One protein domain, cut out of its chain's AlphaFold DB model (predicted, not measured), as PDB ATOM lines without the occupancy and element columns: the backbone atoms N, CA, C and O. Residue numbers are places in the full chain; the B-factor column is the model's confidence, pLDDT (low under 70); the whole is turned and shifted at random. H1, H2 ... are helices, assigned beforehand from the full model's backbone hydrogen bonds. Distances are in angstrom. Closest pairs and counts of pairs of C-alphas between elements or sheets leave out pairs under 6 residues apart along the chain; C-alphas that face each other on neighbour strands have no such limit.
ATOM      1  N   ALA A   9      55.106 -38.565   6.703       90.12
ATOM      2  CA  ALA A   9      54.669 -37.240   7.130       90.12
ATOM      3  C   ALA A   9      54.605 -36.249   5.959       90.12
ATOM      4  O   ALA A   9      53.643 -35.493   5.865       90.12
ATOM      5  N   ASP A  10      55.573 -36.303   5.039       90.88
ATOM      6  CA  ASP A  10      55.584 -35.440   3.852       90.88
ATOM      7  C   ASP A  10      54.407 -35.762   2.927       90.88
ATOM      8  O   ASP A  10      53.749 -34.864   2.409       90.88
ATOM      9  N   ILE A  11      54.097 -37.052   2.756       89.56
ATOM     10  CA  ILE A  11      52.948 -37.485   1.952       89.56
ATOM     11  C   ILE A  11      51.643 -36.997   2.585       89.56
ATOM     12  O   ILE A  11      50.805 -36.447   1.878       89.56
ATOM     13  N   VAL A  12      51.472 -37.160   3.901       91.38
ATOM     14  CA  VAL A  12      50.273 -36.675   4.606       91.38
ATOM     15  C   VAL A  12      50.129 -35.161   4.454       91.38
ATOM     16  O   VAL A  12      49.050 -34.697   4.110       91.38
ATOM     17  N   ALA A  13      51.218 -34.401   4.594       92.12
ATOM     18  CA  ALA A  13      51.189 -32.951   4.415       92.12
ATOM     19  C   ALA A  13      50.753 -32.526   2.999       92.12
ATOM     20  O   ALA A  13      50.041 -31.538   2.860       92.12
ATOM     21  N   ILE A  14      51.138 -33.276   1.959       90.31
ATOM     22  CA  ILE A  14      50.686 -33.032   0.578       90.31
ATOM     23  C   ILE A  14      49.197 -33.356   0.420       90.31
ATOM     24  O   ILE A  14      48.488 -32.639  -0.281       90.31
ATOM     25  N   LEU A  15      48.719 -34.440   1.037       89.94
ATOM     26  CA  LEU A  15      47.305 -34.821   0.974       89.94
ATOM     27  C   LEU A  15      46.401 -33.822   1.709       89.94
ATOM     28  O   LEU A  15      45.269 -33.613   1.279       89.94
ATOM     29  N   ASP A  16      46.910 -33.215   2.781       91.56
ATOM     30  CA  ASP A  16      46.209 -32.205   3.578       91.56
ATOM     31  C   ASP A  16      46.340 -30.780   2.999       91.56
ATOM     32  O   ASP A  16      45.697 -29.851   3.496       91.56
ATOM     33  N   ASP A  17      47.157 -30.578   1.957       93.44
ATOM     34  CA  ASP A  17      47.330 -29.270   1.323       93.44
ATOM     35  C   ASP A  17      46.027 -28.853   0.607       93.44
ATOM     36  O   ASP A  17      45.570 -29.549  -0.304       93.44
ATOM     37  N   PRO A  18      45.422 -27.698   0.947       90.50
ATOM     38  CA  PRO A  18      44.179 -27.238   0.326       90.50
ATOM     39  C   PRO A  18      44.302 -26.931  -1.175       90.50
ATOM     40  O   PRO A  18      43.283 -26.790  -1.853       90.50
ATOM     41  N   LEU A  19      45.521 -26.792  -1.703       89.81
ATOM     42  CA  LEU A  19      45.783 -26.633  -3.135       89.81
ATOM     43  C   LEU A  19      45.749 -27.968  -3.887       89.81
ATOM     44  O   LEU A  19      45.641 -27.975  -5.116       89.81
ATOM     45  N   VAL A  20      45.838 -29.090  -3.175       89.50
ATOM     46  CA  VAL A  20      45.786 -30.428  -3.752       89.50
ATOM     47  C   VAL A  20      44.349 -30.928  -3.693       89.50
ATOM     48  O   VAL A  20      43.792 -31.214  -2.639       89.50
ATOM     49  N   GLN A  21      43.734 -31.063  -4.865       88.62
ATOM     50  CA  GLN A  21      42.381 -31.587  -4.985       88.62
ATOM     51  C   GLN A  21      42.398 -32.975  -5.623       88.62
ATOM     52  O   GLN A  21      42.720 -33.128  -6.801       88.62
ATOM     53  N   PHE A  22      41.976 -33.986  -4.863       89.75
ATOM     54  CA  PHE A  22      41.697 -35.318  -5.394       89.75
ATOM     55  C   PHE A  22      40.239 -35.388  -5.838       89.75
ATOM     56  O   PHE A  22      39.321 -35.362  -5.020       89.75
ATOM     57  N   THR A  23      40.018 -35.445  -7.147       92.25
ATOM     58  CA  THR A  23      38.676 -35.453  -7.728       92.25
ATOM     59  C   THR A  23      38.629 -36.296  -8.996       92.25
ATOM     60  O   THR A  23      39.618 -36.404  -9.718       92.25
ATOM     61  N   MET A  24      37.463 -36.886  -9.261       92.25
ATOM     62  CA  MET A  24      37.163 -37.545 -10.537       92.25
ATOM     63  C   MET A  24      36.699 -36.548 -11.604       92.25
ATOM     64  O   MET A  24      36.669 -36.878 -12.786       92.25
ATOM     65  N   THR A  25      36.330 -35.331 -11.198       95.12
ATOM     66  CA  THR A  25      35.909 -34.266 -12.106       95.12
ATOM     67  C   THR A  25      37.120 -33.755 -12.889       95.12
ATOM     68  O   THR A  25      38.081 -33.308 -12.265       95.12
ATOM     69  N   PRO A  26      37.095 -33.752 -14.231       95.38
ATOM     70  CA  PRO A  26      38.150 -33.130 -15.024       95.38
ATOM     71  C   PRO A  26      38.226 -31.625 -14.731       95.38
ATOM     72  O   PRO A  26      37.215 -30.929 -14.818       95.38
ATOM     73  N   VAL A  27      39.403 -31.105 -14.369       94.19
ATOM     74  CA  VAL A  27      39.591 -29.677 -14.058       94.19
ATOM     75  C   VAL A  27      40.634 -29.062 -14.986       94.19
ATOM     76  O   VAL A  27      41.794 -29.473 -14.998       94.19
ATOM     77  N   GLY A  28      40.237 -28.036 -15.745       93.94
ATOM     78  CA  GLY A  28      41.130 -27.256 -16.608       93.94
ATOM     79  C   GLY A  28      41.704 -28.021 -17.803       93.94
ATOM     80  O   GLY A  28      42.696 -27.584 -18.394       93.94
ATOM     81  N   THR A  29      41.096 -29.143 -18.172       95.19
ATOM     82  CA  THR A  29      41.594 -30.059 -19.203       95.19
ATOM     83  C   THR A  29      41.525 -29.451 -20.601       95.19
ATOM     84  O   THR A  29      42.441 -29.639 -21.409       95.19
ATOM     85  N   MET A  30      40.535 -28.590 -20.857       96.69
ATOM     86  CA  MET A  30      40.419 -27.884 -22.133       96.69
ATOM     87  C   MET A  30      41.588 -26.935 -22.417       96.69
ATOM     88  O   MET A  30      41.980 -26.799 -23.573       96.69
ATOM     89  N   LYS A  31      42.237 -26.361 -21.391       96.19
ATOM     90  CA  LYS A  31      43.443 -25.528 -21.587       96.19
ATOM     91  C   LYS A  31      44.599 -26.340 -22.173       96.19
ATOM     92  O   LYS A  31      45.345 -25.849 -23.021       96.19
ATOM     93  N   PHE A  32      44.742 -27.587 -21.725       95.56
ATOM     94  CA  PHE A  32      45.737 -28.508 -22.264       95.56
ATOM     95  C   PHE A  32      45.360 -28.957 -23.673       95.56
ATOM     96  O   PHE A  32      46.221 -28.950 -24.552       95.56
ATOM     97  N   ALA A  33      44.088 -29.280 -23.919       96.81
ATOM     98  CA  ALA A  33      43.611 -29.629 -25.255       96.81
ATOM     99  C   ALA A  33      43.841 -28.489 -26.267       96.81
ATOM    100  O   ALA A  33      44.358 -28.727 -27.359       96.81
ATOM    101  N   ASP A  34      43.557 -27.245 -25.875       96.81
ATOM    102  CA  ASP A  34      43.828 -26.040 -26.665       96.81
ATOM    103  C   ASP A  34      45.314 -25.897 -26.996       96.81
ATOM    104  O   ASP A  34      45.689 -25.643 -28.146       96.81
ATOM    105  N   PHE A  35      46.175 -26.079 -25.993       97.44
ATOM    106  CA  PHE A  35      47.618 -26.043 -26.183       97.44
ATOM    107  C   PHE A  35      48.088 -27.137 -27.151       97.44
ATOM    108  O   PHE A  35      48.826 -26.839 -28.090       97.44
ATOM    109  N   MET A  36      47.634 -28.377 -26.955       97.69
ATOM    110  CA  MET A  36      48.005 -29.521 -27.789       97.69
ATOM    111  C   MET A  36      47.540 -29.361 -29.238       97.69
ATOM    112  O   MET A  36      48.283 -29.703 -30.158       97.69
ATOM    113  N   TYR A  37      46.349 -28.804 -29.460       98.00
ATOM    114  CA  TYR A  37      45.877 -28.463 -30.801       98.00
ATOM    115  C   TYR A  37      46.751 -27.376 -31.438       98.00
ATOM    116  O   TYR A  37      47.192 -27.520 -32.576       98.00
ATOM    117  N   ARG A  38      47.088 -26.321 -30.683       97.81
ATOM    118  CA  ARG A  38      47.929 -25.216 -31.171       97.81
ATOM    119  C   ARG A  38      49.317 -25.669 -31.625       97.81
ATOM    120  O   ARG A  38      49.839 -25.117 -32.587       97.81
ATOM    121  N   ILE A  39      49.917 -26.644 -30.944       98.06
ATOM    122  CA  ILE A  39      51.231 -27.192 -31.324       98.06
ATOM    123  C   ILE A  39      51.138 -28.322 -32.365       98.06
ATOM    124  O   ILE A  39      52.161 -28.898 -32.725       98.06
ATOM    125  N   GLY A  40      49.932 -28.662 -32.833       97.31
ATOM    126  CA  GLY A  40      49.700 -29.711 -33.829       97.31
ATOM    127  C   GLY A  40      49.770 -31.145 -33.294       97.31
ATOM    128  O   GLY A  40      49.731 -32.086 -34.084       97.31
ATOM    129  N   ALA A  41      49.857 -31.336 -31.973       97.62
ATOM    130  CA  ALA A  41      49.818 -32.661 -31.352       97.62
ATOM    131  C   ALA A  41      48.415 -33.285 -31.447       97.62
ATOM    132  O   ALA A  41      48.280 -34.484 -31.689       97.62
ATOM    133  N   LEU A  42      47.370 -32.461 -31.315       96.69
ATOM    134  CA  LEU A  42      46.000 -32.845 -31.652       96.69
ATOM    135  C   LEU A  42      45.651 -32.350 -33.056       96.69
ATOM    136  O   LEU A  42      45.756 -31.163 -33.344       96.69
ATOM    137  N   LYS A  43      45.186 -33.263 -33.917       95.56
ATOM    138  CA  LYS A  43      44.697 -32.921 -35.265       95.56
ATOM    139  C   LYS A  43      43.333 -32.237 -35.231       95.56
ATOM    140  O   LYS A  43      43.079 -31.339 -36.024       95.56
ATOM    141  N   ASN A  44      42.474 -32.677 -34.314       96.06
ATOM    142  CA  ASN A  44      41.118 -32.175 -34.141       96.06
ATOM    143  C   ASN A  44      41.017 -31.508 -32.775       96.06
ATOM    144  O   ASN A  44      41.459 -32.075 -31.774       96.06
ATOM    145  N   LYS A  45      40.434 -30.312 -32.739       95.75
ATOM    146  CA  LYS A  45      40.166 -29.603 -31.495       95.75
ATOM    147  C   LYS A  45      38.867 -30.144 -30.877       95.75
ATOM    148  O   LYS A  45      37.845 -30.076 -31.559       95.75
ATOM    149  N   PRO A  46      38.879 -30.661 -29.634       96.25
ATOM    150  CA  PRO A  46      37.641 -30.987 -28.935       96.25
ATOM    151  C   PRO A  46      36.860 -29.702 -28.629       96.25
ATOM    152  O   PRO A  46      37.448 -28.651 -28.370       96.25
ATOM    153  N   ASN A  47      35.534 -29.783 -28.668       96.25
ATOM    154  CA  ASN A  47      34.642 -28.691 -28.276       96.25
ATOM    155  C   ASN A  47      34.324 -28.752 -26.778       96.25
ATOM    156  O   ASN A  47      34.061 -27.719 -26.162       96.25
ATOM    157  N   SER A  48      34.369 -29.953 -26.201       96.50
ATOM    158  CA  SER A  48      34.123 -30.223 -24.789       96.50
ATOM    159  C   SER A  48      35.138 -31.227 -24.252       96.50
ATOM    160  O   SER A  48      35.643 -32.074 -24.986       96.50
ATOM    161  N   TRP A  49      35.400 -31.186 -22.945       96.44
ATOM    162  CA  TRP A  49      36.171 -32.239 -22.282       96.44
ATOM    163  C   TRP A  49      35.477 -33.605 -22.416       96.44
ATOM    164  O   TRP A  49      36.133 -34.637 -22.514       96.44
ATOM    165  N   GLN A  50      34.148 -33.612 -22.523       96.88
ATOM    166  CA  GLN A  50      33.351 -34.821 -22.731       96.88
ATOM    167  C   GLN A  50      33.699 -35.555 -24.036       96.88
ATOM    168  O   GLN A  50      33.499 -36.761 -24.118       96.88
ATOM    169  N   ASP A  51      34.294 -34.870 -25.021       96.50
ATOM    170  CA  ASP A  51      34.680 -35.472 -26.304       96.50
ATOM    171  C   ASP A  51      35.820 -36.502 -26.169       96.50
ATOM    172  O   ASP A  51      36.084 -37.256 -27.106       96.50
ATOM    173  N   TYR A  52      36.539 -36.517 -25.039       94.50
ATOM    174  CA  TYR A  52      37.699 -37.394 -24.824       94.50
ATOM    175  C   TYR A  52      37.791 -38.009 -23.420       94.50
ATOM    176  O   TYR A  52      38.783 -38.668 -23.103       94.50
ATOM    177  N   PHE A  53      36.765 -37.830 -22.591       95.81
ATOM    178  CA  PHE A  53      36.603 -38.518 -21.310       95.81
ATOM    179  C   PHE A  53      35.434 -39.507 -21.371       95.81
ATOM    180  O   PHE A  53      34.511 -39.337 -22.163       95.81
ATOM    181  N   PHE A  54      35.463 -40.522 -20.506       95.94
ATOM    182  CA  PHE A  54      34.420 -41.547 -20.423       95.94
ATOM    183  C   PHE A  54      33.042 -40.968 -20.057       95.94
ATOM    184  O   PHE A  54      32.949 -40.024 -19.270       95.94
ATOM    185  N   GLU A  55      31.978 -41.549 -20.613       96.44
ATOM    186  CA  GLU A  55      30.595 -41.060 -20.486       96.44
ATOM    187  C   GLU A  55      30.083 -41.079 -19.038       96.44
ATOM    188  O   GLU A  55      29.322 -40.204 -18.625       96.44
ATOM    189  N   GLU A  56      30.557 -42.025 -18.225       96.44
ATOM    190  CA  GLU A  56      30.161 -42.224 -16.828       96.44
ATOM    191  C   GLU A  56      30.421 -40.998 -15.949       96.44
ATOM    192  O   GLU A  56      29.774 -40.831 -14.914       96.44
ATOM    193  N   ILE A  57      31.359 -40.134 -16.348       95.94
ATOM    194  CA  ILE A  57      31.706 -38.929 -15.593       95.94
ATOM    195  C   ILE A  57      31.129 -37.650 -16.198       95.94
ATOM    196  O   ILE A  57      31.305 -36.587 -15.609       95.94
ATOM    197  N   HIS A  58      30.409 -37.716 -17.324       96.44
ATOM    198  CA  HIS A  58      29.881 -36.531 -18.022       96.44
ATOM    199  C   HIS A  58      28.890 -35.715 -17.183       96.44
ATOM    200  O   HIS A  58      28.741 -34.518 -17.421       96.44
TER     201      HIS A  58
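This is residues 9 to 58 of the 63 residues of an uncharacterized protein of Betaproteobacteria bacterium (UniProt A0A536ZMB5). The domain has little regular structure: a free arm with the short helix H1 at its tip leads through a long link to a small body, where H2 is followed by an unnamed stretch that folds back beyond Lys 43. The 50 printed residues hold two named helices, H1 then H2, and no named strand; the class is all helix, though the named elements hold only 17 residues. The whole is only just extended, close to loose, with a radius of gyration of the C-alphas of 14.9 A, and flat, spanning 44 by 27 by 13 A.

H1, residues 9 to 15, and H2, residues 29 to 38, are apart. Residues 9 to 23 stand free. Every O i to N i+4 pair is within hydrogen-bond range in H1 and H2.

H1 begins at C-alpha 9 (54.669, -37.240, 7.130) and is 9.9 A long from first to last C-alpha. H2, 14.4 A long, ends at C-alpha 38 (47.929, -25.216, -31.171).

The C-alphas of Ala 9 and Lys 43, the two farthest apart, are 43.8 A apart. The link from H1 to H2 is long, 13 residues. The printed part has no cut, and no printed residue is under 70 in pLDDT.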